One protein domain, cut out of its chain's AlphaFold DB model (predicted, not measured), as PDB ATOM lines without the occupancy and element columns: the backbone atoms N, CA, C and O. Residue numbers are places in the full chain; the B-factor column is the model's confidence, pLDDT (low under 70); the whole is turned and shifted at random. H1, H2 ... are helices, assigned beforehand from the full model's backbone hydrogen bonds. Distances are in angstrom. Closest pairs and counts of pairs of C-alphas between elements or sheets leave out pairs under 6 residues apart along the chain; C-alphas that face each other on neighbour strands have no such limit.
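Overview. This is residues 151 to 268 of the 594 residues of an uncharacterized protein of Rhodotorula graminis (strain WP1) (UniProt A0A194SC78). H3 and H5 lie side by side, running opposite ways, while H6 makes a corner with H5 near Gly 239 and Leu 247, where the end of H1 also comes in. The hairpin of H1 and H2 makes one end of the domain; H4, near the last turns of H3, and the short H7 lie toward the other, and residues 220 to 226 stick out. The printed part has 118 residues with seven named helices, H1 to H7 in that order, and no named strand; its class is all helix. It is compact, with a radius of gyration of the C-alphas of 15.2 A and spans of 42 by 29 by 27 A.

Along the chain. H1, residues 151 to 161, begins with C-alpha 151 at (51.399, -10.550, -38.347) and is 15.1 A long from first to last C-alpha. H2 holds residues 166 to 176, 15.3 A. H3, residues 187 to 204, is the longest helix at 18 residues and 25.7 A, and ends with C-alpha 204 at (26.659, 13.710, -46.553). H4 holds residues 208 to 214. H5, residues 226 to 241, is 22.6 A long. H6 holds residues 247 to 257, 15.2 A. H7, residues 263 to 266, ends with C-alpha 266 at (45.975, 31.295, -41.748).

Arrangement. The packing of the helices is part aligned, part crossed: of four touching pairs given a tilt, two are shallow. H1 and H2 form a helical hairpin, with a shallow tilt of 26 degrees, and their closest C-alphas, of Ala 151 and Ala 176, are 5.6 A apart. H1 touches H5 at a steep tilt of 41 degrees, opposite ways, with C-alphas of Val 160 and Gly 239 closest at 4.5 A; H5 takes part with residues 236 to 240 alone. H1 and H6 only just touch, with 3 pairs of C-alphas within 8 A, and only at their ends; the C-alphas of Val 160 and Leu 247 are closest at 6.0 A. H3, with residues 192 to 200 alone, touches residues 234 to 241 of H5 at a shallow tilt of 30 degrees, opposite ways; the closest C-alphas, of Ile 193 and Leu 238, are 6.7 A apart. H3 and H4 are close but not clearly touching, with C-alphas of Cys 201 and Phe 211 closest at 6.9 A. H5, with residues 235 to 239 alone, touches H6 about perpendicular, at 79 degrees; the C-alphas of Gly 239 and Leu 247 are closest at 6.0 A. H7 touches no helix. Every O i to N i+4 pair is within hydrogen-bond range in H1, H2, H3, H4 and H6, and 11 of 12 in H5; H7 is too short for such a pair.

Size, cuts and confidence. The two C-alphas farthest apart, of Ala 151 and Val 265, are 44.6 A apart. The printed part has no cut. The link from H4 to H5, 11 residues, is long. Residues 220 to 226, of which 226 belongs to H5, stand free. The mean pLDDT of the printed part is 84.2; residues 217 to 223 and 260 to 268 are under 70.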
ATOM      1  N   ALA A 151      50.694 -11.798 -38.657       75.81
ATOM      2  CA  ALA A 151      51.399 -10.550 -38.347       75.81
ATOM      3  C   ALA A 151      51.347  -9.516 -39.490       75.81
ATOM      4  O   ALA A 151      51.190  -8.327 -39.228       75.81
ATOM      5  N   ALA A 152      51.414  -9.959 -40.751       78.94
ATOM      6  CA  ALA A 152      51.321  -9.067 -41.907       78.94
ATOM      7  C   ALA A 152      49.893  -8.528 -42.091       78.94
ATOM      8  O   ALA A 152      49.714  -7.339 -42.343       78.94
ATOM      9  N   ALA A 153      48.872  -9.371 -41.908       83.19
ATOM     10  CA  ALA A 153      47.475  -8.933 -41.938       83.19
ATOM     11  C   ALA A 153      47.176  -7.915 -40.821       83.19
ATOM     12  O   ALA A 153      46.600  -6.863 -41.089       83.19
ATOM     13  N   HIS A 154      47.644  -8.179 -39.595       86.00
ATOM     14  CA  HIS A 154      47.548  -7.233 -38.482       86.00
ATOM     15  C   HIS A 154      48.297  -5.922 -38.752       86.00
ATOM     16  O   HIS A 154      47.771  -4.864 -38.424       86.00
ATOM     17  N   PHE A 155      49.474  -5.958 -39.389       87.50
ATOM     18  CA  PHE A 155      50.210  -4.745 -39.751       87.50
ATOM     19  C   PHE A 155      49.423  -3.843 -40.716       87.50
ATOM     20  O   PHE A 155      49.349  -2.639 -40.482       87.50
ATOM     21  N   TYR A 156      48.801  -4.393 -41.767       88.62
ATOM     22  CA  TYR A 156      48.018  -3.582 -42.710       88.62
ATOM     23  C   TYR A 156      46.670  -3.114 -42.131       88.62
ATOM     24  O   TYR A 156      46.279  -1.977 -42.387       88.62
ATOM     25  N   GLU A 157      45.990  -3.909 -41.296       89.31
ATOM     26  CA  GLU A 157      44.816  -3.430 -40.541       89.31
ATOM     27  C   GLU A 157      45.191  -2.296 -39.570       89.31
ATOM     28  O   GLU A 157      44.503  -1.276 -39.506       89.31
ATOM     29  N   ASP A 158      46.326  -2.401 -38.874       87.06
ATOM     30  CA  ASP A 158      46.857  -1.320 -38.040       87.06
ATOM     31  C   ASP A 158      47.173  -0.072 -38.877       87.06
ATOM     32  O   ASP A 158      46.794   1.033 -38.489       87.06
ATOM     33  N   LEU A 159      47.797  -0.230 -40.051       86.62
ATOM     34  CA  LEU A 159      48.124   0.856 -40.988       86.62
ATOM     35  C   LEU A 159      46.889   1.678 -41.413       86.62
ATOM     36  O   LEU A 159      46.991   2.888 -41.644       86.62
ATOM     37  N   VAL A 160      45.742   0.998 -41.501       87.81
ATOM     38  CA  VAL A 160      44.433   1.507 -41.938       87.81
ATOM     39  C   VAL A 160      43.575   2.043 -40.787       87.81
ATOM     40  O   VAL A 160      42.725   2.899 -41.024       87.81
ATOM     41  N   THR A 161      43.780   1.577 -39.551       85.31
ATOM     42  CA  THR A 161      42.919   1.911 -38.395       85.31
ATOM     43  C   THR A 161      43.594   2.779 -37.328       85.31
ATOM     44  O   THR A 161      42.910   3.529 -36.628       85.31
ATOM     45  N   LYS A 162      44.926   2.728 -37.189       87.81
ATOM     46  CA  LYS A 162      45.671   3.387 -36.102       87.81
ATOM     47  C   LYS A 162      46.445   4.618 -36.577       87.81
ATOM     48  O   LYS A 162      47.192   4.602 -37.554       87.81
ATOM     49  N   TRP A 163      46.327   5.699 -35.810       89.69
ATOM     50  CA  TRP A 163      47.045   6.958 -36.035       89.69
ATOM     51  C   TRP A 163      48.458   6.886 -35.444       89.69
ATOM     52  O   TRP A 163      48.720   7.387 -34.355       89.69
ATOM     53  N   MET A 164      49.359   6.210 -36.157       86.75
ATOM     54  CA  MET A 164      50.723   5.926 -35.703       86.75
ATOM     55  C   MET A 164      51.735   7.000 -36.127       86.75
ATOM     56  O   MET A 164      51.644   7.577 -37.212       86.75
ATOM     57  N   SER A 165      52.736   7.237 -35.276       88.06
ATOM     58  CA  SER A 165      53.898   8.078 -35.597       88.06
ATOM     59  C   SER A 165      54.881   7.370 -36.538       88.06
ATOM     60  O   SER A 165      54.908   6.143 -36.626       88.06
ATOM     61  N   SER A 166      55.759   8.135 -37.194       85.88
ATOM     62  CA  SER A 166      56.795   7.597 -38.093       85.88
ATOM     63  C   SER A 166      57.745   6.597 -37.425       85.88
ATOM     64  O   SER A 166      58.263   5.722 -38.113       85.88
ATOM     65  N   LYS A 167      57.971   6.708 -36.105       87.75
ATOM     66  CA  LYS A 167      58.762   5.731 -35.344       87.75
ATOM     67  C   LYS A 167      57.985   4.420 -35.190       87.75
ATOM     68  O   LYS A 167      58.446   3.395 -35.666       87.75
ATOM     69  N   GLN A 168      56.770   4.477 -34.641       88.19
ATOM     70  CA  GLN A 168      55.908   3.298 -34.459       88.19
ATOM     71  C   GLN A 168      55.633   2.561 -35.780       88.19
ATOM     72  O   GLN A 168      55.652   1.337 -35.809       88.19
ATOM     73  N   LEU A 169      55.422   3.300 -36.876       89.94
ATOM     74  CA  LEU A 169      55.257   2.730 -38.218       89.94
ATOM     75  C   LEU A 169      56.479   1.937 -38.677       89.94
ATOM     76  O   LEU A 169      56.314   0.877 -39.275       89.94
ATOM     77  N   LYS A 170      57.690   2.435 -38.401       88.88
ATOM     78  CA  LYS A 170      58.922   1.715 -38.714       88.88
ATOM     79  C   LYS A 170      59.088   0.500 -37.804       88.88
ATOM     80  O   LYS A 170      59.237  -0.601 -38.315       88.88
ATOM     81  N   ASP A 171      59.004   0.694 -36.489       89.81
ATOM     82  CA  ASP A 171      59.215  -0.361 -35.494       89.81
ATOM     83  C   ASP A 171      58.255  -1.553 -35.730       89.81
ATOM     84  O   ASP A 171      58.666  -2.711 -35.653       89.81
ATOM     85  N   LEU A 172      56.993  -1.285 -36.100       87.31
ATOM     86  CA  LEU A 172      56.005  -2.315 -36.454       87.31
ATOM     87  C   LEU A 172      56.223  -2.928 -37.846       87.31
ATOM     88  O   LEU A 172      55.975  -4.121 -38.014       87.31
ATOM     89  N   ALA A 173      56.683  -2.159 -38.839       88.25
ATOM     90  CA  ALA A 173      56.994  -2.690 -40.169       88.25
ATOM     91  C   ALA A 173      58.195  -3.645 -40.121       88.25
ATOM     92  O   ALA A 173      58.115  -4.757 -40.646       88.25
ATOM     93  N   ASP A 174      59.261  -3.240 -39.423       88.69
ATOM     94  CA  ASP A 174      60.466  -4.038 -39.201       88.69
ATOM     95  C   ASP A 174      60.125  -5.320 -38.406       88.69
ATOM     96  O   ASP A 174      60.552  -6.411 -38.785       88.69
ATOM     97  N   ALA A 175      59.277  -5.229 -37.370       87.25
ATOM     98  CA  ALA A 175      58.817  -6.390 -36.594       87.25
ATOM     99  C   ALA A 175      57.881  -7.343 -37.371       87.25
ATOM    100  O   ALA A 175      57.904  -8.552 -37.140       87.25
ATOM    101  N   ALA A 176      57.063  -6.824 -38.294       86.94
ATOM    102  CA  ALA A 176      56.164  -7.621 -39.134       86.94
ATOM    103  C   ALA A 176      56.813  -8.117 -40.444       86.94
ATOM    104  O   ALA A 176      56.153  -8.811 -41.221       86.94
ATOM    105  N   GLY A 177      58.066  -7.740 -40.730       87.19
ATOM    106  CA  GLY A 177      58.734  -8.017 -42.008       87.19
ATOM    107  C   GLY A 177      58.030  -7.386 -43.220       87.19
ATOM    108  O   GLY A 177      58.112  -7.912 -44.330       87.19
ATOM    109  N   CYS A 178      57.286  -6.300 -43.002       88.06
ATOM    110  CA  CYS A 178      56.417  -5.663 -43.989       88.06
ATOM    111  C   CYS A 178      57.000  -4.339 -44.499       88.06
ATOM    112  O   CYS A 178      57.933  -3.778 -43.933       88.06
ATOM    113  N   THR A 179      56.434  -3.810 -45.586       88.31
ATOM    114  CA  THR A 179      56.798  -2.488 -46.118       88.31
ATOM    115  C   THR A 179      55.544  -1.676 -46.415       88.31
ATOM    116  O   THR A 179      54.481  -2.235 -46.675       88.31
ATOM    117  N   TYR A 180      55.659  -0.350 -46.366       90.25
ATOM    118  CA  TYR A 180      54.556   0.569 -46.627       90.25
ATOM    119  C   TYR A 180      54.980   1.676 -47.597       90.25
ATOM    120  O   TYR A 180      56.145   2.075 -47.677       90.25
ATOM    121  N   SER A 181      54.016   2.179 -48.360       88.38
ATOM    122  CA  SER A 181      54.211   3.205 -49.374       88.38
ATOM    123  C   SER A 181      54.540   4.551 -48.717       88.38
ATOM    124  O   SER A 181      53.744   5.128 -47.975       88.38
ATOM    125  N   SER A 182      55.727   5.077 -49.007       86.69
ATOM    126  CA  SER A 182      56.233   6.345 -48.474       86.69
ATOM    127  C   SER A 182      56.650   7.296 -49.603       86.69
ATOM    128  O   SER A 182      56.689   6.922 -50.775       86.69
ATOM    129  N   GLY A 183      56.900   8.566 -49.274       83.62
ATOM    130  CA  GLY A 183      57.158   9.602 -50.278       83.62
ATOM    131  C   GLY A 183      55.903  10.004 -51.065       83.62
ATOM    132  O   GLY A 183      54.782   9.886 -50.568       83.62
ATOM    133  N   LYS A 184      56.099  10.523 -52.285       87.56
ATOM    134  CA  LYS A 184      55.041  11.122 -53.121       87.56
ATOM    135  C   LYS A 184      53.870  10.160 -53.362       87.56
ATOM    136  O   LYS A 184      54.074   8.958 -53.524       87.56
ATOM    137  N   PHE A 185      52.662  10.711 -53.431       92.31
ATOM    138  CA  PHE A 185      51.488  10.008 -53.942       92.31
ATOM    139  C   PHE A 185      51.564   9.900 -55.471       92.31
ATOM    140  O   PHE A 185      52.150  10.752 -56.144       92.31
ATOM    141  N   THR A 186      51.022   8.811 -56.000       93.19
ATOM    142  CA  THR A 186      50.872   8.560 -57.435       93.19
ATOM    143  C   THR A 186      49.548   9.125 -57.944       93.19
ATOM    144  O   THR A 186      48.583   9.259 -57.194       93.19
ATOM    145  N   THR A 187      49.464   9.387 -59.249       92.12
ATOM    146  CA  THR A 187      48.236   9.876 -59.898       92.12
ATOM    147  C   THR A 187      47.041   8.933 -59.721       92.12
ATOM    148  O   THR A 187      45.901   9.391 -59.705       92.12
ATOM    149  N   THR A 188      47.283   7.628 -59.564       92.69
ATOM    150  CA  THR A 188      46.240   6.630 -59.281       92.69
ATOM    151  C   THR A 188      45.728   6.742 -57.846       92.69
ATOM    152  O   THR A 188      44.521   6.730 -57.632       92.69
ATOM    153  N   GLU A 189      46.620   6.902 -56.862       94.31
ATOM    154  CA  GLU A 189      46.222   7.144 -55.468       94.31
ATOM    155  C   GLU A 189      45.462   8.471 -55.337       94.31
ATOM    156  O   GLU A 189      44.453   8.533 -54.639       94.31
ATOM    157  N   ASP A 190      45.886   9.512 -56.063       92.25
ATOM    158  CA  ASP A 190      45.173  10.788 -56.120       92.25
ATOM    159  C   ASP A 190      43.754  10.642 -56.684       92.25
ATOM    160  O   ASP A 190      42.809  11.099 -56.041       92.25
ATOM    161  N   ALA A 191      43.580   9.949 -57.814       93.50
ATOM    162  CA  ALA A 191      42.262   9.707 -58.401       93.50
ATOM    163  C   ALA A 191      41.343   8.873 -57.481       93.50
ATOM    164  O   ALA A 191      40.140   9.136 -57.396       93.50
ATOM    165  N   THR A 192      41.900   7.902 -56.748       95.62
ATOM    166  CA  THR A 192      41.172   7.133 -55.723       95.62
ATOM    167  C   THR A 192      40.700   8.035 -54.580       95.62
ATOM    168  O   THR A 192      39.529   7.978 -54.206       95.62
ATOM    169  N   ILE A 193      41.569   8.916 -54.069       94.94
ATOM    170  CA  ILE A 193      41.209   9.909 -53.042       94.94
ATOM    171  C   ILE A 193      40.100  10.838 -53.550       94.94
ATOM    172  O   ILE A 193      39.113  11.029 -52.842       94.94
ATOM    173  N   ASP A 194      40.226  11.377 -54.767       92.69
ATOM    174  CA  ASP A 194      39.223  12.280 -55.355       92.69
ATOM    175  C   ASP A 194      37.853  11.609 -55.470       92.69
ATOM    176  O   ASP A 194      36.833  12.202 -55.119       92.69
ATOM    177  N   THR A 195      37.832  10.347 -55.910       96.12
ATOM    178  CA  THR A 195      36.604   9.556 -56.054       96.12
ATOM    179  C   THR A 195      35.927   9.323 -54.699       96.12
ATOM    180  O   THR A 195      34.714   9.496 -54.580       96.12
ATOM    181  N   ILE A 196      36.698   8.979 -53.661       95.94
ATOM    182  CA  ILE A 196      36.173   8.718 -52.310       95.94
ATOM    183  C   ILE A 196      35.692  10.007 -51.643       95.94
ATOM    184  O   ILE A 196      34.612  10.017 -51.055       95.94
ATOM    185  N   VAL A 197      36.444  11.105 -51.765       94.19
ATOM    186  CA  VAL A 197      36.041  12.411 -51.227       94.19
ATOM    187  C   VAL A 197      34.779  12.923 -51.922       94.19
ATOM    188  O   VAL A 197      33.861  13.374 -51.241       94.19
ATOM    189  N   ALA A 198      34.680  12.807 -53.251       93.50
ATOM    190  CA  ALA A 198      33.482  13.205 -53.990       93.50
ATOM    191  C   ALA A 198      32.247  12.380 -53.581       93.50
ATOM    192  O   ALA A 198      31.184  12.955 -53.338       93.50
ATOM    193  N   ALA A 199      32.392  11.056 -53.442       95.00
ATOM    194  CA  ALA A 199      31.320  10.180 -52.969       95.00
ATOM    195  C   ALA A 199      30.885  10.520 -51.531       95.00
ATOM    196  O   ALA A 199      29.694  10.673 -51.272       95.00
ATOM    197  N   PHE A 200      31.837  10.728 -50.617       94.62
ATOM    198  CA  PHE A 200      31.567  11.118 -49.231       94.62
ATOM    199  C   PHE A 200      30.835  12.468 -49.132       94.62
ATOM    200  O   PHE A 200      29.858  12.589 -48.392       94.62
ATOM    201  N   CYS A 201      31.252  13.473 -49.913       92.62
ATOM    202  CA  CYS A 201      30.569  14.769 -49.956       92.62
ATOM    203  C   CYS A 201      29.128  14.631 -50.470       92.62
ATOM    204  O   CYS A 201      28.220  15.228 -49.893       92.62
ATOM    205  N   ALA A 202      28.905  13.809 -51.502       93.12
ATOM    206  CA  ALA A 202      27.572  13.537 -52.035       93.12
ATOM    207  C   ALA A 202      26.678  12.774 -51.035       93.12
ATOM    208  O   ALA A 202      25.525  13.154 -50.844       93.12
ATOM    209  N   GLU A 203      27.204  11.754 -50.348       93.31
ATOM    210  CA  GLU A 203      26.476  11.005 -49.310       93.31
ATOM    211  C   GLU A 203      26.057  11.878 -48.120       93.31
ATOM    212  O   GLU A 203      24.995  11.656 -47.539       93.31
ATOM    213  N   ARG A 204      26.894  12.845 -47.724       90.25
ATOM    214  CA  ARG A 204      26.659  13.710 -46.553       90.25
ATOM    215  C   ARG A 204      26.100  15.090 -46.883       90.25
ATOM    216  O   ARG A 204      25.879  15.883 -45.975       90.25
ATOM    217  N   SER A 205      25.841  15.371 -48.160       89.88
ATOM    218  CA  SER A 205      25.421  16.693 -48.652       89.88
ATOM    219  C   SER A 205      26.372  17.843 -48.270       89.88
ATOM    220  O   SER A 205      25.938  18.988 -48.165       89.88
ATOM    221  N   TYR A 206      27.668  17.565 -48.078       87.50
ATOM    222  CA  TYR A 206      28.662  18.617 -47.855       87.50
ATOM    223  C   TYR A 206      28.932  19.370 -49.160       87.50
ATOM    224  O   TYR A 206      29.244  18.752 -50.183       87.50
ATOM    225  N   SER A 207      28.897  20.706 -49.125       88.06
ATOM    226  CA  SER A 207      29.490  21.487 -50.212       88.06
ATOM    227  C   SER A 207      31.022  21.328 -50.209       88.06
ATOM    228  O   SER A 207      31.608  20.944 -49.188       88.06
ATOM    229  N   PRO A 208      31.715  21.654 -51.317       84.56
ATOM    230  CA  PRO A 208      33.174  21.607 -51.362       84.56
ATOM    231  C   PRO A 208      33.847  22.442 -50.265       84.56
ATOM    232  O   PRO A 208      34.911  22.058 -49.784       84.56
ATOM    233  N   ASP A 209      33.239  23.554 -49.846       79.88
ATOM    234  CA  ASP A 209      33.788  24.447 -48.822       79.88
ATOM    235  C   ASP A 209      33.408  24.033 -47.394       79.88
ATOM    236  O   ASP A 209      34.240  24.170 -46.490       79.88
ATOM    237  N   ASP A 210      32.248  23.398 -47.190       84.25
ATOM    238  CA  ASP A 210      31.921  22.730 -45.919       84.25
ATOM    239  C   ASP A 210      32.884  21.569 -45.653       84.25
ATOM    240  O   ASP A 210      33.435  21.459 -44.558       84.25
ATOM    241  N   PHE A 211      33.160  20.744 -46.670       87.69
ATOM    242  CA  PHE A 211      34.114  19.638 -46.568       87.69
ATOM    243  C   PHE A 211      35.525  20.131 -46.218       87.69
ATOM    244  O   PHE A 211      36.158  19.621 -45.291       87.69
ATOM    245  N   ARG A 212      36.020  21.167 -46.910       84.31
ATOM    246  CA  ARG A 212      37.330  21.759 -46.597       84.31
ATOM    247  C   ARG A 212      37.371  22.363 -45.184       84.31
ATOM    248  O   ARG A 212      38.408  22.297 -44.524       84.31
ATOM    249  N   SER A 213      36.258  22.919 -44.704       81.50
ATOM    250  CA  SER A 213      36.132  23.450 -43.339       81.50
ATOM    251  C   SER A 213      36.133  22.330 -42.291       81.50
ATOM    252  O   SER A 213      36.852  22.409 -41.295       81.50
ATOM    253  N   PHE A 214      35.417  21.236 -42.553       84.38
ATOM    254  CA  PHE A 214      35.387  20.009 -41.748       84.38
ATOM    255  C   PHE A 214      36.783  19.377 -41.550       84.38
ATOM    256  O   PHE A 214      37.063  18.843 -40.477       84.38
ATOM    257  N   LEU A 215      37.704  19.516 -42.514       83.44
ATOM    258  CA  LEU A 215      39.103  19.072 -42.375       83.44
ATOM    259  C   LEU A 215      39.956  19.908 -41.391       83.44
ATOM    260  O   LEU A 215      41.067  19.489 -41.046       83.44
ATOM    261  N   VAL A 216      39.490  21.092 -40.968       73.00
ATOM    262  CA  VAL A 216      40.291  22.083 -40.215       73.00
ATOM    263  C   VAL A 216      39.647  22.524 -38.893       73.00
ATOM    264  O   VAL A 216      40.368  22.785 -37.927       73.00
ATOM    265  N   VAL A 217      38.318  22.606 -38.816       66.81
ATOM    266  CA  VAL A 217      37.593  23.120 -37.643       66.81
ATOM    267  C   VAL A 217      37.741  22.193 -36.426       66.81
ATOM    268  O   VAL A 217      37.498  20.986 -36.493       66.81
ATOM    269  N   LYS A 218      38.065  22.766 -35.255       57.75
ATOM    270  CA  LYS A 218      37.879  22.074 -33.967       57.75
ATOM    271  C   LYS A 218      36.378  21.844 -33.763       57.75
ATOM    272  O   LYS A 218      35.657  22.801 -33.505       57.75
ATOM    273  N   ARG A 219      35.952  20.577 -33.900       63.50
ATOM    274  CA  ARG A 219      34.556  20.091 -33.855       63.50
ATOM    275  C   ARG A 219      33.635  20.938 -32.969       63.50
ATOM    276  O   ARG A 219      33.906  21.087 -31.773       63.50
ATOM    277  N   ALA A 220      32.544  21.432 -33.554       59.19
ATOM    278  CA  ALA A 220      31.572  22.284 -32.873       59.19
ATOM    279  C   ALA A 220      30.950  21.561 -31.665       59.19
ATOM    280  O   ALA A 220      30.792  20.341 -31.674       59.19
ATOM    281  N   THR A 221      30.599  22.301 -30.610       56.22
ATOM    282  CA  THR A 221      30.147  21.710 -29.337       56.22
ATOM    283  C   THR A 221      28.818  20.962 -29.438       56.22
ATOM    284  O   THR A 221      28.648  19.988 -28.708       56.22
ATOM    285  N   ALA A 222      27.920  21.368 -30.341       60.12
ATOM    286  CA  ALA A 222      26.653  20.681 -30.599       60.12
ATOM    287  C   ALA A 222      26.863  19.348 -31.346       60.12
ATOM    288  O   ALA A 222      26.519  18.283 -30.838       60.12
ATOM    289  N   ASP A 223      27.511  19.389 -32.513       67.69
ATOM    290  CA  ASP A 223      27.582  18.254 -33.452       67.69
ATOM    291  C   ASP A 223      28.838  17.380 -33.293       67.69
ATOM    292  O   ASP A 223      29.151  16.542 -34.145       67.69
ATOM    293  N   LYS A 224      29.571  17.552 -32.183       75.31
ATOM    294  CA  LYS A 224      30.879  16.935 -31.901       75.31
ATOM    295  C   LYS A 224      30.928  15.422 -32.139       75.31
ATOM    296  O   LYS A 224      31.983  14.906 -32.509       75.31
ATOM    297  N   GLN A 225      29.820  14.716 -31.906       77.56
ATOM    298  CA  GLN A 225      29.728  13.265 -32.074       77.56
ATOM    299  C   GLN A 225      29.448  12.852 -33.528       77.56
ATOM    300  O   GLN A 225      30.097  11.927 -34.013       77.56
ATOM    301  N   ALA A 226      28.575  13.562 -34.252       79.38
ATOM    302  CA  ALA A 226      28.342  13.324 -35.681       79.38
ATOM    303  C   ALA A 226      29.618  13.615 -36.491       79.38
ATOM    304  O   ALA A 226      30.146  12.737 -37.166       79.38
ATOM    305  N   GLN A 227      30.239  14.777 -36.256       80.25
ATOM    306  CA  GLN A 227      31.536  15.162 -36.836       80.25
ATOM    307  C   GLN A 227      32.710  14.257 -36.397       80.25
ATOM    308  O   GLN A 227      33.809  14.336 -36.953       80.25
ATOM    309  N   LYS A 228      32.537  13.412 -35.370       84.38
ATOM    310  CA  LYS A 228      33.500  12.355 -35.018       84.38
ATOM    311  C   LYS A 228      33.238  11.078 -35.820       84.38
ATOM    312  O   LYS A 228      34.208  10.483 -36.282       84.38
ATOM    313  N   ALA A 229      31.976  10.686 -35.997       87.69
ATOM    314  CA  ALA A 229      31.586   9.524 -36.794       87.69
ATOM    315  C   ALA A 229      31.911   9.716 -38.285       87.69
ATOM    316  O   ALA A 229      32.587   8.876 -38.866       87.69
ATOM    317  N   ASP A 230      31.545  10.858 -38.869       89.12
ATOM    318  CA  ASP A 230      31.833  11.170 -40.277       89.12
ATOM    319  C   ASP A 230      33.336  11.298 -40.558       89.12
ATOM    320  O   ASP A 230      33.816  10.882 -41.611       89.12
ATOM    321  N   ALA A 231      34.113  11.796 -39.590       88.81
ATOM    322  CA  ALA A 231      35.569  11.763 -39.680       88.81
ATOM    323  C   ALA A 231      36.113  10.324 -39.646       88.81
ATOM    324  O   ALA A 231      37.040  10.022 -40.389       88.81
ATOM    325  N   HIS A 232      35.557   9.438 -38.813       89.56
ATOM    326  CA  HIS A 232      35.971   8.032 -38.779       89.56
ATOM    327  C   HIS A 232      35.694   7.345 -40.120       89.56
ATOM    328  O   HIS A 232      36.616   6.794 -40.708       89.56
ATOM    329  N   ASP A 233      34.465   7.465 -40.631       91.69
ATOM    330  CA  ASP A 233      34.034   6.883 -41.908       91.69
ATOM    331  C   ASP A 233      34.923   7.344 -43.078       91.69
ATOM    332  O   ASP A 233      35.432   6.523 -43.841       91.69
ATOM    333  N   LEU A 234      35.217   8.648 -43.175       93.31
ATOM    334  CA  LEU A 234      36.114   9.180 -44.205       93.31
ATOM    335  C   LEU A 234      37.525   8.571 -44.134       93.31
ATOM    336  O   LEU A 234      38.042   8.099 -45.150       93.31
ATOM    337  N   TRP A 235      38.166   8.599 -42.961       93.19
ATOM    338  CA  TRP A 235      39.549   8.128 -42.828       93.19
ATOM    339  C   TRP A 235      39.657   6.605 -42.951       93.19
ATOM    340  O   TRP A 235      40.616   6.122 -43.543       93.19
ATOM    341  N   GLU A 236      38.655   5.857 -42.491       91.88
ATOM    342  CA  GLU A 236      38.573   4.399 -42.616       91.88
ATOM    343  C   GLU A 236      38.380   3.956 -44.081       91.88
ATOM    344  O   GLU A 236      39.071   3.046 -44.549       91.88
ATOM    345  N   ARG A 237      37.512   4.639 -44.847       94.38
ATOM    346  CA  ARG A 237      37.351   4.404 -46.297       94.38
ATOM    347  C   ARG A 237      38.630   4.706 -47.074       94.38
ATOM    348  O   ARG A 237      39.054   3.887 -47.889       94.38
ATOM    349  N   LEU A 238      39.243   5.864 -46.822       94.50
ATOM    350  CA  LEU A 238      40.494   6.264 -47.473       94.50
ATOM    351  C   LEU A 238      41.651   5.329 -47.100       94.50
ATOM    352  O   LEU A 238      42.436   4.969 -47.973       94.50
ATOM    353  N   GLY A 239      41.725   4.899 -45.837       92.44
ATOM    354  CA  GLY A 239      42.682   3.905 -45.360       92.44
ATOM    355  C   GLY A 239      42.548   2.589 -46.124       92.44
ATOM    356  O   GLY A 239      43.496   2.181 -46.788       92.44
ATOM    357  N   ARG A 240      41.361   1.958 -46.119       93.38
ATOM    358  CA  ARG A 240      41.142   0.675 -46.818       93.38
ATOM    359  C   ARG A 240      41.437   0.751 -48.316       93.38
ATOM    360  O   ARG A 240      42.041  -0.166 -48.864       93.38
ATOM    361  N   ALA A 241      41.046   1.840 -48.979       92.44
ATOM    362  CA  ALA A 241      41.280   2.018 -50.413       92.44
ATOM    363  C   ALA A 241      42.755   2.259 -50.784       92.44
ATOM    364  O   ALA A 241      43.141   2.052 -51.933       92.44
ATOM    365  N   LEU A 242      43.575   2.692 -49.824       91.06
ATOM    366  CA  LEU A 242      44.998   2.985 -49.991       91.06
ATOM    367  C   LEU A 242      45.862   2.097 -49.085       91.06
ATOM    368  O   LEU A 242      46.919   2.549 -48.670       91.06
ATOM    369  N   GLY A 243      45.436   0.870 -48.754       85.38
ATOM    370  CA  GLY A 243      45.905   0.081 -47.595       85.38
ATOM    371  C   GLY A 243      47.410  -0.207 -47.429       85.38
ATOM    372  O   GLY A 243      47.797  -0.813 -46.437       85.38
ATOM    373  N   THR A 244      48.275   0.234 -48.345       89.19
ATOM    374  CA  THR A 244      49.737   0.296 -48.166       89.19
ATOM    375  C   THR A 244      50.240   1.659 -47.658       89.19
ATOM    376  O   THR A 244      51.438   1.813 -47.426       89.19
ATOM    377  N   ARG A 245      49.374   2.665 -47.481       91.38
ATOM    378  CA  ARG A 245      49.671   4.024 -46.993       91.38
ATOM    379  C   ARG A 245      49.178   4.204 -45.551       91.38
ATOM    380  O   ARG A 245      48.015   3.923 -45.280       91.38
ATOM    381  N   PRO A 246      49.993   4.755 -44.635       92.31
ATOM    382  CA  PRO A 246      49.544   5.035 -43.273       92.31
ATOM    383  C   PRO A 246      48.579   6.221 -43.201       92.31
ATOM    384  O   PRO A 246      48.814   7.256 -43.835       92.31
ATOM    385  N   LEU A 247      47.546   6.102 -42.354       91.12
ATOM    386  CA  LEU A 247      46.517   7.132 -42.123       91.12
ATOM    387  C   LEU A 247      47.074   8.555 -41.981       91.12
ATOM    388  O   LEU A 247      46.537   9.489 -42.572       91.12
ATOM    389  N   LEU A 248      48.173   8.739 -41.244       88.62
ATOM    390  CA  LEU A 248      48.768  10.061 -41.026       88.62
ATOM    391  C   LEU A 248      49.334  10.687 -42.319       88.62
ATOM    392  O   LEU A 248      49.274  11.904 -42.495       88.62
ATOM    393  N   ALA A 249      49.854   9.879 -43.249       90.06
ATOM    394  CA  ALA A 249      50.292  10.362 -44.559       90.06
ATOM    395  C   ALA A 249      49.092  10.710 -45.452       90.06
ATOM    396  O   ALA A 249      49.105  11.752 -46.107       90.06
ATOM    397  N   ILE A 250      48.042   9.880 -45.425       92.00
ATOM    398  CA  ILE A 250      46.776  10.124 -46.135       92.00
ATOM    399  C   ILE A 250      46.145  11.437 -45.647       92.00
ATOM    400  O   ILE A 250      45.845  12.306 -46.460       92.00
ATOM    401  N   TYR A 251      46.022  11.629 -44.329       89.62
ATOM    402  CA  TYR A 251      45.492  12.845 -43.703       89.62
ATOM    403  C   TYR A 251      46.218  14.112 -44.168       89.62
ATOM    404  O   TYR A 251      45.589  15.064 -44.634       89.62
ATOM    405  N   ASN A 252      47.552  14.114 -44.072       88.81
ATOM    406  CA  ASN A 252      48.365  15.268 -44.450       88.81
ATOM    407  C   ASN A 252      48.248  15.584 -45.950       88.81
ATOM    408  O   ASN A 252      48.190  16.754 -46.325       88.81
ATOM    409  N   HIS A 253      48.166  14.558 -46.800       90.31
ATOM    410  CA  HIS A 253      48.014  14.721 -48.246       90.31
ATOM    411  C   HIS A 253      46.616  15.215 -48.636       90.31
ATOM    412  O   HIS A 253      46.498  16.201 -49.361       90.31
ATOM    413  N   VAL A 254      45.551  14.632 -48.076       90.25
ATOM    414  CA  VAL A 254      44.166  15.102 -48.265       90.25
ATOM    415  C   VAL A 254      44.027  16.558 -47.825       90.25
ATOM    416  O   VAL A 254      43.493  17.370 -48.573       90.25
ATOM    417  N   ARG A 255      44.582  16.936 -46.667       86.38
ATOM    418  CA  ARG A 255      44.568  18.328 -46.187       86.38
ATOM    419  C   ARG A 255      45.400  19.286 -47.054       86.38
ATOM    420  O   ARG A 255      45.103  20.479 -47.085       86.38
ATOM    421  N   ALA A 256      46.413  18.793 -47.771       82.94
ATOM    422  CA  ALA A 256      47.161  19.578 -48.753       82.94
ATOM    423  C   ALA A 256      46.410  19.729 -50.090       82.94
ATOM    424  O   ALA A 256      46.504  20.781 -50.722       82.94
ATOM    425  N   ARG A 257      45.646  18.710 -50.513       85.88
ATOM    426  CA  ARG A 257      44.838  18.747 -51.746       85.88
ATOM    427  C   ARG A 257      43.494  19.467 -51.582       85.88
ATOM    428  O   ARG A 257      43.012  20.064 -52.540       85.88
ATOM    429  N   TYR A 258      42.930  19.464 -50.374       85.00
ATOM    430  CA  TYR A 258      41.681  20.137 -50.000       85.00
ATOM    431  C   TYR A 258      41.916  21.200 -48.905       85.00
ATOM    432  O   TYR A 258      41.454  21.044 -47.773       85.00
ATOM    433  N   PRO A 259      42.640  22.291 -49.211       77.50
ATOM    434  CA  PRO A 259      42.840  23.392 -48.273       77.50
ATOM    435  C   PRO A 259      41.514  24.111 -47.974       77.50
ATOM    436  O   PRO A 259      40.723  24.360 -48.885       77.50
ATOM    437  N   ALA A 260      41.289  24.491 -46.711       68.12
ATOM    438  CA  ALA A 260      40.183  25.382 -46.335       68.12
ATOM    439  C   ALA A 260      40.293  26.749 -47.030       68.12
ATOM    440  O   ALA A 260      41.420  27.189 -47.284       68.12
ATOM    441  N   PRO A 261      39.166  27.450 -47.280       60.22
ATOM    442  CA  PRO A 261      39.174  28.821 -47.798       60.22
ATOM    443  C   PRO A 261      40.151  29.715 -47.022       60.22
ATOM    444  O   PRO A 261      41.037  30.340 -47.607       60.22
ATOM    445  N   ASP A 262      40.089  29.632 -45.691       58.66
ATOM    446  CA  ASP A 262      40.952  30.385 -44.785       58.66
ATOM    447  C   ASP A 262      42.328  29.743 -44.552       58.66
ATOM    448  O   ASP A 262      43.208  30.387 -43.991       58.66
ATOM    449  N   ALA A 263      42.589  28.500 -44.985       52.56
ATOM    450  CA  ALA A 263      43.879  27.844 -44.729       52.56
ATOM    451  C   ALA A 263      45.048  28.569 -45.415       52.56
ATOM    452  O   ALA A 263      46.137  28.648 -44.845       52.56
ATOM    453  N   PHE A 264      44.831  29.146 -46.600       48.03
ATOM    454  CA  PHE A 264      45.846  29.959 -47.281       48.03
ATOM    455  C   PHE A 264      46.068  31.332 -46.628       48.03
ATOM    456  O   PHE A 264      47.143  31.912 -46.800       48.03
ATOM    457  N   VAL A 265      45.086  31.835 -45.872       49.91
ATOM    458  CA  VAL A 265      45.187  33.074 -45.084       49.91
ATOM    459  C   VAL A 265      45.882  32.777 -43.752       49.91
ATOM    460  O   VAL A 265      46.896  33.393 -43.441       49.91
ATOM    461  N   ALA A 266      45.434  31.744 -43.032       47.22
ATOM    462  CA  ALA A 266      45.975  31.295 -41.748       47.22
ATOM    463  C   ALA A 266      47.411  30.737 -41.828       47.22
ATOM    464  O   ALA A 266      48.161  30.841 -40.862       47.22
ATOM    465  N   LYS A 267      47.830  30.176 -42.974       51.06
ATOM    466  CA  LYS A 267      49.245  29.843 -43.251       51.06
ATOM    467  C   LYS A 267      50.031  31.018 -43.854       51.06
ATOM    468  O   LYS A 267      51.235  30.906 -44.060       51.06
ATOM    469  N   GLY A 268      49.368  32.130 -44.183       51.59
ATOM    470  CA  GLY A 268      49.966  33.303 -44.827       51.59
ATOM    471  C   GLY A 268      50.445  33.088 -46.272       51.59
ATOM    472  O   GLY A 268      51.092  33.975 -46.831       51.59
TER     473      GLY A 268